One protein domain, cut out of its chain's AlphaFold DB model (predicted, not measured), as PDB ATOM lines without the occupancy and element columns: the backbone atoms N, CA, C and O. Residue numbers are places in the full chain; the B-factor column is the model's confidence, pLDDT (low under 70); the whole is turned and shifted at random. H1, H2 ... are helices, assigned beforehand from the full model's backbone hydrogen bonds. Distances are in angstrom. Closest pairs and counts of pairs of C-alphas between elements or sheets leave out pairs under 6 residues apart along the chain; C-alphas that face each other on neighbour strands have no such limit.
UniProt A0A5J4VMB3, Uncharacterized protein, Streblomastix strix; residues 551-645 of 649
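This is residues 551 to 645 of the 649 residues of an uncharacterized protein of Streblomastix strix (UniProt A0A5J4VMB3). Two long helices, H3 and H6, cross near their middles as an X, almost at a right angle, and make the core. H5 folds back alongside H6 at one end of the model, while H1 packs on the last turn of H6 towards the other end, with H2 beyond it, farthest out. The short H4 lies at one side of the model, between H3 and H5 along the chain, and meets H3 only at the corner by their link. The printed part has 95 residues with six named helices, H1 to H6 in chain order, and no named strand; the class is all helix. The whole is compact, with a radius of gyration of the C-alphas of 13.1 A and spans of 39 by 30 by 19 A.

H1, residues 551 to 560, begins with C-alpha 551 at (-38.272, -13.131, 47.637) and is 14.0 A long. H2, residues 565 to 574, is 14.2 A long. H3, residues 576 to 595, is the longest at 28.9 A and begins with C-alpha 576 at (-29.911, -22.244, 52.144). H4, residues 600 to 605, has six residues. H5, residues 609 to 622, is 20.2 A long. H6, residues 627 to 643, is 24.5 A long and ends with C-alpha 643 at (-47.475, -21.233, 53.067).

H1 and H2 form a helical hairpin and only just touch, with 3 pairs of C-alphas within 8 A, the closest being Ser 555 and Val 568 at 6.8 A; they run opposite ways at a steep tilt of 44 degrees. H1 touches H6 through residues 640 to 643 of H6 alone, with the C-alphas of Ala 558 and Val 643 closest at 6.2 A, at a shallow tilt of 26 degrees, the same way. H3 and H6 touch and are about perpendicular at 86 degrees; their closest C-alphas, of His 582 and Ala 636, are 4.8 A apart. H3 and H4 only just touch, and only at the corner by their link, with the C-alphas of Arg 590 and Trp 600 closest at 7.4 A. H5 and H6 form a second helical hairpin and touch at a shallow tilt of 26 degrees, opposite ways, with the C-alphas of Ile 617 and Ile 630 closest at 6.5 A. H2 is apart from H4, H5 and H6. In H1, H2, H5 and H6 every O i to N i+4 pair is within hydrogen-bond range; in H3 13 of 16 are, and in H4 0 of 2, beside 3 of 3 O i to N i+3 pairs.

The two C-alphas farthest apart, of Gln 566 and Ser 622, are 39.0 A apart. The printed part has no cut, and the five links between the helices are tight. The mean pLDDT of the printed part is 80.3; residues 551 to 552, 573 to 577 and 604 are under 70.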
ATOM      1  N   GLU A 551     -37.723 -12.225  46.618       57.06
ATOM      2  CA  GLU A 551     -38.272 -13.131  47.637       57.06
ATOM      3  C   GLU A 551     -39.721 -12.731  47.988       57.06
ATOM      4  O   GLU A 551     -40.383 -13.436  48.746       57.06
ATOM      5  N   GLU A 552     -40.217 -11.652  47.355       65.25
ATOM      6  CA  GLU A 552     -41.566 -11.079  47.437       65.25
ATOM      7  C   GLU A 552     -42.656 -12.131  47.626       65.25
ATOM      8  O   GLU A 552     -43.219 -12.190  48.704       65.25
ATOM      9  N   ILE A 553     -42.959 -12.979  46.638       70.00
ATOM     10  CA  ILE A 553     -44.188 -13.790  46.685       70.00
ATOM     11  C   ILE A 553     -44.255 -14.741  47.893       70.00
ATOM     12  O   ILE A 553     -45.312 -14.851  48.508       70.00
ATOM     13  N   TYR A 554     -43.147 -15.366  48.304       77.75
ATOM     14  CA  TYR A 554     -43.141 -16.201  49.514       77.75
ATOM     15  C   TYR A 554     -43.250 -15.354  50.790       77.75
ATOM     16  O   TYR A 554     -44.081 -15.630  51.655       77.75
ATOM     17  N   SER A 555     -42.441 -14.297  50.897       73.62
ATOM     18  CA  SER A 555     -42.373 -13.459  52.098       73.62
ATOM     19  C   SER A 555     -43.619 -12.586  52.295       73.62
ATOM     20  O   SER A 555     -44.032 -12.368  53.429       73.62
ATOM     21  N   LEU A 556     -44.245 -12.112  51.215       73.12
ATOM     22  CA  LEU A 556     -45.503 -11.362  51.224       73.12
ATOM     23  C   LEU A 556     -46.658 -12.254  51.672       73.12
ATOM     24  O   LEU A 556     -47.374 -11.878  52.594       73.12
ATOM     25  N   ILE A 557     -46.804 -13.448  51.085       76.00
ATOM     26  CA  ILE A 557     -47.858 -14.403  51.463       76.00
ATOM     27  C   ILE A 557     -47.693 -14.854  52.921       76.00
ATOM     28  O   ILE A 557     -48.677 -14.914  53.658       76.00
ATOM     29  N   ALA A 558     -46.457 -15.098  53.370       78.56
ATOM     30  CA  ALA A 558     -46.182 -15.432  54.763       78.56
ATOM     31  C   ALA A 558     -46.546 -14.279  55.723       78.56
ATOM     32  O   ALA A 558     -47.301 -14.488  56.675       78.56
ATOM     33  N   LYS A 559     -46.098 -13.044  55.442       75.38
ATOM     34  CA  LYS A 559     -46.433 -11.862  56.260       75.38
ATOM     35  C   LYS A 559     -47.934 -11.543  56.253       75.38
ATOM     36  O   LYS A 559     -48.487 -11.228  57.300       75.38
ATOM     37  N   GLN A 560     -48.624 -11.693  55.118       72.19
ATOM     38  CA  GLN A 560     -50.085 -11.535  55.017       72.19
ATOM     39  C   GLN A 560     -50.877 -12.600  55.793       72.19
ATOM     40  O   GLN A 560     -52.068 -12.415  56.044       72.19
ATOM     41  N   ARG A 561     -50.233 -13.699  56.200       74.69
ATOM     42  CA  ARG A 561     -50.781 -14.700  57.128       74.69
ATOM     43  C   ARG A 561     -50.390 -14.480  58.589       74.69
ATOM     44  O   ARG A 561     -50.693 -15.332  59.418       74.69
ATOM     45  N   GLY A 562     -49.732 -13.366  58.912       75.31
ATOM     46  CA  GLY A 562     -49.238 -13.094  60.262       75.31
ATOM     47  C   GLY A 562     -48.074 -13.995  60.679       75.31
ATOM     48  O   GLY A 562     -47.787 -14.094  61.869       75.31
ATOM     49  N   ILE A 563     -47.398 -14.660  59.730       79.75
ATOM     50  CA  ILE A 563     -46.159 -15.378  60.034       79.75
ATOM     51  C   ILE A 563     -45.073 -14.331  60.284       79.75
ATOM     52  O   ILE A 563     -44.770 -13.517  59.410       79.75
ATOM     53  N   ASP A 564     -44.508 -14.370  61.487       79.31
ATOM     54  CA  ASP A 564     -43.467 -13.454  61.939       79.31
ATOM     55  C   ASP A 564     -42.249 -13.408  60.988       79.31
ATOM     56  O   ASP A 564     -41.832 -14.406  60.393       79.31
ATOM     57  N   GLU A 565     -41.644 -12.228  60.866       72.19
ATOM     58  CA  GLU A 565     -40.521 -11.986  59.966       72.19
ATOM     59  C   GLU A 565     -39.242 -12.716  60.402       72.19
ATOM     60  O   GLU A 565     -38.486 -13.180  59.543       72.19
ATOM     61  N   GLN A 566     -38.998 -12.898  61.702       71.38
ATOM     62  CA  GLN A 566     -37.870 -13.702  62.176       71.38
ATOM     63  C   GLN A 566     -38.099 -15.196  61.880       71.38
ATOM     64  O   GLN A 566     -37.158 -15.887  61.471       71.38
ATOM     65  N   ALA A 567     -39.338 -15.689  61.972       74.19
ATOM     66  CA  ALA A 567     -39.719 -17.044  61.568       74.19
ATOM     67  C   ALA A 567     -39.573 -17.285  60.049       74.19
ATOM     68  O   ALA A 567     -38.985 -18.295  59.652       74.19
ATOM     69  N   VAL A 568     -40.015 -16.347  59.199       72.88
ATOM     70  CA  VAL A 568     -39.834 -16.410  57.730       72.88
ATOM     71  C   VAL A 568     -38.353 -16.395  57.347       72.88
ATOM     72  O   VAL A 568     -37.901 -17.220  56.553       72.88
ATOM     73  N   ASN A 569     -37.556 -15.507  57.946       71.19
ATOM     74  CA  ASN A 569     -36.112 -15.487  57.710       71.19
ATOM     75  C   ASN A 569     -35.432 -16.782  58.200       71.19
ATOM     76  O   ASN A 569     -34.498 -17.269  57.561       71.19
ATOM     77  N   SER A 570     -35.923 -17.386  59.286       72.94
ATOM     78  CA  SER A 570     -35.394 -18.645  59.827       72.94
ATOM     79  C   SER A 570     -35.706 -19.866  58.951       72.94
ATOM     80  O   SER A 570     -34.851 -20.748  58.831       72.94
ATOM     81  N   SER A 571     -36.881 -19.942  58.311       72.19
ATOM     82  CA  SER A 571     -37.183 -21.026  57.358       72.19
ATOM     83  C   SER A 571     -36.302 -20.919  56.108       72.19
ATOM     84  O   SER A 571     -35.635 -21.887  55.737       72.19
ATOM     85  N   ILE A 572     -36.191 -19.712  55.544       72.06
ATOM     86  CA  ILE A 572     -35.318 -19.391  54.406       72.06
ATOM     87  C   ILE A 572     -33.855 -19.774  54.693       72.06
ATOM     88  O   ILE A 572     -33.223 -20.461  53.884       72.06
ATOM     89  N   GLN A 573     -33.314 -19.400  55.859       67.25
ATOM     90  CA  GLN A 573     -31.938 -19.741  56.246       67.25
ATOM     91  C   GLN A 573     -31.721 -21.252  56.404       67.25
ATOM     92  O   GLN A 573     -30.718 -21.779  55.913       67.25
ATOM     93  N   ARG A 574     -32.662 -21.981  57.022       66.69
ATOM     94  CA  ARG A 574     -32.576 -23.451  57.154       66.69
ATOM     95  C   ARG A 574     -32.551 -24.169  55.802       66.69
ATOM     96  O   ARG A 574     -31.991 -25.258  55.708       66.69
ATOM     97  N   TRP A 575     -33.086 -23.557  54.746       68.12
ATOM     98  CA  TRP A 575     -33.115 -24.134  53.401       68.12
ATOM     99  C   TRP A 575     -31.993 -23.668  52.462       68.12
ATOM    100  O   TRP A 575     -31.974 -24.124  51.326       68.12
ATOM    101  N   ASN A 576     -31.055 -22.815  52.893       61.50
ATOM    102  CA  ASN A 576     -29.911 -22.244  52.144       61.50
ATOM    103  C   ASN A 576     -29.604 -22.778  50.712       61.50
ATOM    104  O   ASN A 576     -29.663 -22.016  49.744       61.50
ATOM    105  N   ALA A 577     -29.242 -24.060  50.546       60.81
ATOM    106  CA  ALA A 577     -28.875 -24.657  49.247       60.81
ATOM    107  C   ALA A 577     -30.073 -25.079  48.363       60.81
ATOM    108  O   ALA A 577     -29.960 -25.165  47.139       60.81
ATOM    109  N   ILE A 578     -31.223 -25.342  48.980       71.44
ATOM    110  CA  ILE A 578     -32.499 -25.680  48.337       71.44
ATOM    111  C   ILE A 578     -33.267 -24.391  48.005       71.44
ATOM    112  O   ILE A 578     -33.767 -24.240  46.889       71.44
ATOM    113  N   TRP A 579     -33.268 -23.413  48.919       78.62
ATOM    114  CA  TRP A 579     -33.954 -22.128  48.768       78.62
ATOM    115  C   TRP A 579     -33.558 -21.386  47.492       78.62
ATOM    116  O   TRP A 579     -34.424 -20.891  46.782       78.62
ATOM    117  N   ARG A 580     -32.266 -21.367  47.132       72.56
ATOM    118  CA  ARG A 580     -31.797 -20.733  45.883       72.56
ATOM    119  C   ARG A 580     -32.461 -21.313  44.631       72.56
ATOM    120  O   ARG A 580     -32.690 -20.569  43.683       72.56
ATOM    121  N   ARG A 581     -32.771 -22.615  44.631       76.69
ATOM    122  CA  ARG A 581     -33.462 -23.291  43.525       76.69
ATOM    123  C   ARG A 581     -34.958 -23.003  43.570       76.69
ATOM    124  O   ARG A 581     -35.491 -22.507  42.585       76.69
ATOM    125  N   HIS A 582     -35.618 -23.184  44.718       79.12
ATOM    126  CA  HIS A 582     -37.043 -22.851  44.846       79.12
ATOM    127  C   HIS A 582     -37.336 -21.375  44.538       79.12
ATOM    128  O   HIS A 582     -38.256 -21.103  43.784       79.12
ATOM    129  N   ARG A 583     -36.523 -20.422  45.007       77.19
ATOM    130  CA  ARG A 583     -36.650 -18.990  44.686       77.19
ATOM    131  C   ARG A 583     -36.624 -18.716  43.178       77.19
ATOM    132  O   ARG A 583     -37.404 -17.900  42.705       77.19
ATOM    133  N   GLN A 584     -35.766 -19.407  42.426       78.31
ATOM    134  CA  GLN A 584     -35.731 -19.315  40.962       78.31
ATOM    135  C   GLN A 584     -37.032 -19.861  40.338       78.31
ATOM    136  O   GLN A 584     -37.621 -19.212  39.478       78.31
ATOM    137  N   ARG A 585     -37.543 -20.988  40.847       86.25
ATOM    138  CA  ARG A 585     -38.809 -21.600  40.401       86.25
ATOM    139  C   ARG A 585     -40.047 -20.763  40.740       86.25
ATOM    140  O   ARG A 585     -40.967 -20.658  39.943       86.25
ATOM    141  N   LEU A 586     -40.054 -20.082  41.886       84.75
ATOM    142  CA  LEU A 586     -41.127 -19.153  42.258       84.75
ATOM    143  C   LEU A 586     -41.171 -17.908  41.357       84.75
ATOM    144  O   LEU A 586     -42.244 -17.337  41.181       84.75
ATOM    145  N   VAL A 587     -40.045 -17.502  40.756       80.62
ATOM    146  CA  VAL A 587     -40.025 -16.454  39.719       80.62
ATOM    147  C   VAL A 587     -40.567 -16.987  38.388       80.62
ATOM    148  O   VAL A 587     -41.364 -16.305  37.754       80.62
ATOM    149  N   GLU A 588     -40.212 -18.215  37.999       83.06
ATOM    150  CA  GLU A 588     -40.769 -18.884  36.809       83.06
ATOM    151  C   GLU A 588     -42.300 -19.060  36.927       83.06
ATOM    152  O   GLU A 588     -43.034 -18.791  35.976       83.06
ATOM    153  N   PHE A 589     -42.802 -19.437  38.109       87.06
ATOM    154  CA  PHE A 589     -44.238 -19.531  38.389       87.06
ATOM    155  C   PHE A 589     -44.921 -18.158  38.432       87.06
ATOM    156  O   PHE A 589     -46.017 -18.011  37.897       87.06
ATOM    157  N   ARG A 590     -44.272 -17.132  39.009       83.94
ATOM    158  CA  ARG A 590     -44.775 -15.747  38.982       83.94
ATOM    159  C   ARG A 590     -45.010 -15.272  37.552       83.94
ATOM    160  O   ARG A 590     -46.071 -14.733  37.269       83.94
ATOM    161  N   GLN A 591     -44.037 -15.494  36.669       83.25
ATOM    162  CA  GLN A 591     -44.128 -15.088  35.268       83.25
ATOM    163  C   GLN A 591     -45.283 -15.797  34.558       83.25
ATOM    164  O   GLN A 591     -46.066 -15.131  33.900       83.25
ATOM    165  N   TYR A 592     -45.466 -17.103  34.769       88.12
ATOM    166  CA  TYR A 592     -46.639 -17.837  34.277       88.12
ATOM    167  C   TYR A 592     -47.977 -17.298  34.829       88.12
ATOM    168  O   TYR A 592     -48.966 -17.228  34.105       88.12
ATOM    169  N   TRP A 593     -48.020 -16.901  36.101       86.69
ATOM    170  CA  TRP A 593     -49.229 -16.358  36.727       86.69
ATOM    171  C   TRP A 593     -49.591 -14.967  36.177       86.69
ATOM    172  O   TRP A 593     -50.751 -14.705  35.862       86.69
ATOM    173  N   GLU A 594     -48.583 -14.113  35.977       82.50
ATOM    174  CA  GLU A 594     -48.718 -12.790  35.356       82.50
ATOM    175  C   GLU A 594     -48.980 -12.897  33.828       82.50
ATOM    176  O   GLU A 594     -49.751 -12.101  33.295       82.50
ATOM    177  N   GLU A 595     -48.452 -13.921  33.131       85.06
ATOM    178  CA  GLU A 595     -48.786 -14.288  31.731       85.06
ATOM    179  C   GLU A 595     -50.285 -14.616  31.562       85.06
ATOM    180  O   GLU A 595     -50.857 -14.339  30.509       85.06
ATOM    181  N   LEU A 596     -50.939 -15.170  32.592       84.62
ATOM    182  CA  LEU A 596     -52.387 -15.434  32.620       84.62
ATOM    183  C   LEU A 596     -53.236 -14.206  33.006       84.62
ATOM    184  O   LEU A 596     -54.458 -14.315  33.113       84.62
ATOM    185  N   GLY A 597     -52.616 -13.048  33.249       83.44
ATOM    186  CA  GLY A 597     -53.301 -11.833  33.702       83.44
ATOM    187  C   GLY A 597     -53.757 -11.864  35.166       83.44
ATOM    188  O   GLY A 597     -54.472 -10.959  35.596       83.44
ATOM    189  N   HIS A 598     -53.354 -12.874  35.943       84.62
ATOM    190  CA  HIS A 598     -53.633 -12.950  37.376       84.62
ATOM    191  C   HIS A 598     -52.577 -12.190  38.191       84.62
ATOM    192  O   HIS A 598     -51.397 -12.131  37.839       84.62
ATOM    193  N   ARG A 599     -52.983 -11.644  39.339       79.44
ATOM    194  CA  ARG A 599     -52.085 -11.007  40.307       79.44
ATOM    195  C   ARG A 599     -51.653 -11.986  41.393       79.44
ATOM    196  O   ARG A 599     -52.338 -12.962  41.691       79.44
ATOM    197  N   TRP A 600     -50.531 -11.704  42.050       74.25
ATOM    198  CA  TRP A 600     -50.038 -12.533  43.153       74.25
ATOM    199  C   TRP A 600     -50.965 -12.515  44.383       74.25
ATOM    200  O   TRP A 600     -50.979 -13.491  45.130       74.25
ATOM    201  N   GLU A 601     -51.765 -11.461  44.587       75.31
ATOM    202  CA  GLU A 601     -52.781 -11.439  45.649       75.31
ATOM    203  C   GLU A 601     -53.889 -12.483  45.411       75.31
ATOM    204  O   GLU A 601     -54.390 -13.091  46.361       75.31
ATOM    205  N   ASP A 602     -54.210 -12.759  44.142       78.94
ATOM    206  CA  ASP A 602     -55.266 -13.695  43.742       78.94
ATOM    207  C   ASP A 602     -54.929 -15.146  44.119       78.94
ATOM    208  O   ASP A 602     -55.835 -15.972  44.236       78.94
ATOM    209  N   LEU A 603     -53.647 -15.462  44.369       76.81
ATOM    210  CA  LEU A 603     -53.186 -16.800  44.759       76.81
ATOM    211  C   LEU A 603     -53.947 -17.356  45.977       76.81
ATOM    212  O   LEU A 603     -54.143 -18.562  46.057       76.81
ATOM    213  N   ARG A 604     -54.430 -16.502  46.895       69.25
ATOM    214  CA  ARG A 604     -55.229 -16.921  48.067       69.25
ATOM    215  C   ARG A 604     -56.672 -17.339  47.726       69.25
ATOM    216  O   ARG A 604     -57.300 -18.012  48.538       69.25
ATOM    217  N   SER A 605     -57.198 -16.949  46.563       75.12
ATOM    218  CA  SER A 605     -58.553 -17.302  46.099       75.12
ATOM    219  C   SER A 605     -58.625 -18.635  45.344       75.12
ATOM    220  O   SER A 605     -59.710 -19.085  44.983       75.12
ATOM    221  N   ILE A 606     -57.481 -19.290  45.120       79.19
ATOM    222  CA  ILE A 606     -57.411 -20.605  44.482       79.19
ATOM    223  C   ILE A 606     -58.045 -21.652  45.409       79.19
ATOM    224  O   ILE A 606     -57.493 -21.969  46.461       79.19
ATOM    225  N   GLN A 607     -59.189 -22.202  44.994       70.12
ATOM    226  CA  GLN A 607     -59.849 -23.317  45.686       70.12
ATOM    227  C   GLN A 607     -59.166 -24.664  45.404       70.12
ATOM    228  O   GLN A 607     -59.046 -25.482  46.306       70.12
ATOM    229  N   ASP A 608     -58.681 -24.867  44.175       81.56
ATOM    230  CA  ASP A 608     -57.969 -26.076  43.746       81.56
ATOM    231  C   ASP A 608     -56.513 -25.735  43.386       81.56
ATOM    232  O   ASP A 608     -56.213 -25.186  42.318       81.56
ATOM    233  N   SER A 609     -55.592 -26.049  44.299       82.69
ATOM    234  CA  SER A 609     -54.154 -25.889  44.066       82.69
ATOM    235  C   SER A 609     -53.568 -26.939  43.120       82.69
ATOM    236  O   SER A 609     -52.543 -26.674  42.488       82.69
ATOM    237  N   GLU A 610     -54.178 -28.121  43.013       82.06
ATOM    238  CA  GLU A 610     -53.632 -29.234  42.235       82.06
ATOM    239  C   GLU A 610     -53.869 -29.024  40.739       82.06
ATOM    240  O   GLU A 610     -52.911 -29.079  39.967       82.06
ATOM    241  N   ALA A 611     -55.075 -28.630  40.316       85.06
ATOM    242  CA  ALA A 611     -55.329 -28.240  38.929       85.06
ATOM    243  C   ALA A 611     -54.469 -27.043  38.495       85.06
ATOM    244  O   ALA A 611     -54.016 -26.987  37.348       85.06
ATOM    245  N   LYS A 612     -54.178 -26.085  39.387       87.69
ATOM    246  CA  LYS A 612     -53.259 -24.975  39.073       87.69
ATOM    247  C   LYS A 612     -51.802 -25.446  38.933       87.69
ATOM    248  O   LYS A 612     -51.113 -24.971  38.032       87.69
ATOM    249  N   ILE A 613     -51.352 -26.424  39.727       88.94
ATOM    250  CA  ILE A 613     -50.048 -27.089  39.533       88.94
ATOM    251  C   ILE A 613     -50.021 -27.874  38.213       88.94
ATOM    252  O   ILE A 613     -49.064 -27.741  37.453       88.94
ATOM    253  N   ILE A 614     -51.061 -28.649  37.895       88.75
ATOM    254  CA  ILE A 614     -51.149 -29.452  36.664       88.75
ATOM    255  C   ILE A 614     -51.092 -28.557  35.420       88.75
ATOM    256  O   ILE A 614     -50.293 -28.810  34.517       88.75
ATOM    257  N   ASN A 615     -51.855 -27.461  35.396       90.88
ATOM    258  CA  ASN A 615     -51.813 -26.489  34.300       90.88
ATOM    259  C   ASN A 615     -50.433 -25.815  34.160       90.88
ATOM    260  O   ASN A 615     -49.972 -25.585  33.039       90.88
ATOM    261  N   TYR A 616     -49.727 -25.571  35.268       93.00
ATOM    262  CA  TYR A 616     -48.348 -25.078  35.226       93.00
ATOM    263  C   TYR A 616     -47.360 -26.133  34.694       93.00
ATOM    264  O   TYR A 616     -46.510 -25.813  33.863       93.00
ATOM    265  N   ILE A 617     -47.505 -27.409  35.077       91.75
ATOM    266  CA  ILE A 617     -46.715 -28.523  34.519       91.75
ATOM    267  C   ILE A 617     -46.917 -28.629  32.999       91.75
ATOM    268  O   ILE A 617     -45.950 -28.862  32.276       91.75
ATOM    269  N   LEU A 618     -48.142 -28.440  32.499       90.69
ATOM    270  CA  LEU A 618     -48.426 -28.446  31.060       90.69
ATOM    271  C   LEU A 618     -47.736 -27.277  30.331       90.69
ATOM    272  O   LEU A 618     -47.138 -27.500  29.279       90.69
ATOM    273  N   ASN A 619     -47.717 -26.071  30.915       92.44
ATOM    274  CA  ASN A 619     -46.964 -24.922  30.384       92.44
ATOM    275  C   ASN A 619     -45.440 -25.168  30.384       92.44
ATOM    276  O   ASN A 619     -44.755 -24.863  29.412       92.44
ATOM    277  N   LEU A 620     -44.900 -25.780  31.443       90.25
ATOM    278  CA  LEU A 620     -43.485 -26.164  31.501       90.25
ATOM    279  C   LEU A 620     -43.133 -27.227  30.448       90.25
ATOM    280  O   LEU A 620     -42.078 -27.136  29.821       90.25
ATOM    281  N   LYS A 621     -44.020 -28.205  30.210       89.81
ATOM    282  CA  LYS A 621     -43.847 -29.206  29.146       89.81
ATOM    283  C   LYS A 621     -43.870 -28.575  27.752       89.81
ATOM    284  O   LYS A 621     -42.991 -28.893  26.959       89.81
ATOM    285  N   SER A 622     -44.797 -27.657  27.455       90.25
ATOM    286  CA  SER A 622     -44.820 -26.969  26.150       90.25
ATOM    287  C   SER A 622     -43.627 -26.026  25.942       90.25
ATOM    288  O   SER A 622     -43.193 -25.829  24.811       90.25
ATOM    289  N   LYS A 623     -43.026 -25.515  27.027       89.06
ATOM    290  CA  LYS A 623     -41.739 -24.792  27.027       89.06
ATOM    291  C   LYS A 623     -40.505 -25.734  27.061       89.06
ATOM    292  O   LYS A 623     -39.404 -25.279  27.364       89.06
ATOM    293  N   ASN A 624     -40.661 -27.030  26.744       90.06
ATOM    294  CA  ASN A 624     -39.607 -28.063  26.696       90.06
ATOM    295  C   ASN A 624     -38.752 -28.196  27.982       90.06
ATOM    296  O   ASN A 624     -37.554 -28.488  27.932       90.06
ATOM    297  N   ALA A 625     -39.350 -27.999  29.161       88.56
ATOM    298  CA  ALA A 625     -38.656 -28.174  30.435       88.56
ATOM    299  C   ALA A 625     -38.315 -29.652  30.723       88.56
ATOM    300  O   ALA A 625     -39.147 -30.545  30.574       88.56
ATOM    301  N   SER A 626     -37.101 -29.908  31.220       90.69
ATOM    302  CA  SER A 626     -36.670 -31.254  31.619       90.69
ATOM    303  C   SER A 626     -37.405 -31.769  32.864       90.69
ATOM    304  O   SER A 626     -37.821 -30.990  33.723       90.69
ATOM    305  N   SER A 627     -37.498 -33.092  33.019       85.62
ATOM    306  CA  SER A 627     -38.194 -33.742  34.144       85.62
ATOM    307  C   SER A 627     -37.716 -33.251  35.516       85.62
ATOM    308  O   SER A 627     -38.531 -32.970  36.390       85.62
ATOM    309  N   ASN A 628     -36.403 -33.049  35.689       85.31
ATOM    310  CA  ASN A 628     -35.837 -32.498  36.926       85.31
ATOM    311  C   ASN A 628     -36.273 -31.043  37.173       85.31
ATOM    312  O   ASN A 628     -36.531 -30.673  38.315       85.31
ATOM    313  N   ASN A 629     -36.390 -30.224  36.120       85.69
ATOM    314  CA  ASN A 629     -36.898 -28.856  36.234       85.69
ATOM    315  C   ASN A 629     -38.379 -28.851  36.658       85.69
ATOM    316  O   ASN A 629     -38.762 -28.103  37.553       85.69
ATOM    317  N   ILE A 630     -39.194 -29.734  36.072       87.62
ATOM    318  CA  ILE A 630     -40.609 -29.897  36.437       87.62
ATOM    319  C   ILE A 630     -40.742 -30.293  37.917       87.62
ATOM    320  O   ILE A 630     -41.494 -29.650  38.647       87.62
ATOM    321  N   VAL A 631     -39.973 -31.278  38.397       87.62
ATOM    322  CA  VAL A 631     -39.996 -31.706  39.812       87.62
ATOM    323  C   VAL A 631     -39.566 -30.581  40.765       87.62
ATOM    324  O   VAL A 631     -40.214 -30.367  41.790       87.62
ATOM    325  N   GLU A 632     -38.518 -29.817  40.435       85.69
ATOM    326  CA  GLU A 632     -38.108 -28.656  41.241       85.69
ATOM    327  C   GLU A 632     -39.164 -27.542  41.274       85.69
ATOM    328  O   GLU A 632     -39.330 -26.894  42.312       85.69
ATOM    329  N   ASN A 633     -39.865 -27.322  40.156       89.62
ATOM    330  CA  ASN A 633     -40.942 -26.342  40.042       89.62
ATOM    331  C   ASN A 633     -42.161 -26.742  40.879       89.62
ATOM    332  O   ASN A 633     -42.621 -25.948  41.700       89.62
ATOM    333  N   VAL A 634     -42.625 -27.989  40.758       89.19
ATOM    334  CA  VAL A 634     -43.726 -28.526  41.576       89.19
ATOM    335  C   VAL A 634     -43.395 -28.420  43.065       89.19
ATOM    336  O   VAL A 634     -44.187 -27.871  43.826       89.19
ATOM    337  N   ALA A 635     -42.196 -28.837  43.485       88.06
ATOM    338  CA  ALA A 635     -41.782 -28.740  44.884       88.06
ATOM    339  C   ALA A 635     -41.787 -27.290  45.418       88.06
ATOM    340  O   ALA A 635     -42.184 -27.060  46.562       88.06
ATOM    341  N   ALA A 636     -41.395 -26.310  44.596       87.56
ATOM    342  CA  ALA A 636     -41.426 -24.896  44.967       87.56
ATOM    343  C   ALA A 636     -42.860 -24.346  45.076       87.56
ATOM    344  O   ALA A 636     -43.199 -23.708  46.072       87.56
ATOM    345  N   VAL A 637     -43.712 -24.612  44.082       88.19
ATOM    346  CA  VAL A 637     -45.094 -24.103  44.039       88.19
ATOM    347  C   VAL A 637     -45.965 -24.766  45.111       88.19
ATOM    348  O   VAL A 637     -46.699 -24.073  45.812       88.19
ATOM    349  N   SER A 638     -45.818 -26.072  45.353       87.12
ATOM    350  CA  SER A 638     -46.489 -26.751  46.471       87.12
ATOM    351  C   SER A 638     -46.033 -26.231  47.840       87.12
ATOM    352  O   SER A 638     -46.837 -26.188  48.770       87.12
ATOM    353  N   LEU A 639     -44.769 -25.812  47.996       85.62
ATOM    354  CA  LEU A 639     -44.307 -25.134  49.213       85.62
ATOM    355  C   LEU A 639     -44.947 -23.744  49.357       85.62
ATOM    356  O   LEU A 639     -45.329 -23.367  50.465       85.62
ATOM    357  N   LEU A 640     -45.112 -23.006  48.253       86.00
ATOM    358  CA  LEU A 640     -45.797 -21.713  48.264       86.00
ATOM    359  C   LEU A 640     -47.269 -21.854  48.654       86.00
ATOM    360  O   LEU A 640     -47.708 -21.147  49.554       86.00
ATOM    361  N   PHE A 641     -48.020 -22.778  48.049       85.12
ATOM    362  CA  PHE A 641     -49.434 -22.982  48.382       85.12
ATOM    363  C   PHE A 641     -49.640 -23.482  49.819       85.12
ATOM    364  O   PHE A 641     -50.552 -23.013  50.497       85.12
ATOM    365  N   LYS A 642     -48.724 -24.305  50.352       82.25
ATOM    366  CA  LYS A 642     -48.711 -24.670  51.781       82.25
ATOM    367  C   LYS A 642     -48.482 -23.468  52.703       82.25
ATOM    368  O   LYS A 642     -49.087 -23.412  53.769       82.25
ATOM    369  N   VAL A 643     -47.674 -22.484  52.302       79.19
ATOM    370  CA  VAL A 643     -47.475 -21.233  53.067       79.19
ATOM    371  C   VAL A 643     -48.602 -20.222  52.842       79.19
ATOM    372  O   VAL A 643     -48.983 -19.536  53.785       79.19
ATOM    373  N   ALA A 644     -49.245 -20.221  51.671       77.00
ATOM    374  CA  ALA A 644     -50.564 -19.619  51.455       77.00
ATOM    375  C   ALA A 644     -51.682 -20.356  52.219       77.00
ATOM    376  O   ALA A 644     -52.817 -19.873  52.261       77.00
ATOM    377  N   GLY A 645     -51.357 -21.490  52.857       71.81
ATOM    378  CA  GLY A 645     -52.240 -22.372  53.616       71.81
ATOM    379  C   GLY A 645     -53.492 -22.768  52.846       71.81
ATOM    380  O   GLY A 645     -54.576 -22.794  53.425       71.81
TER     381      GLY A 645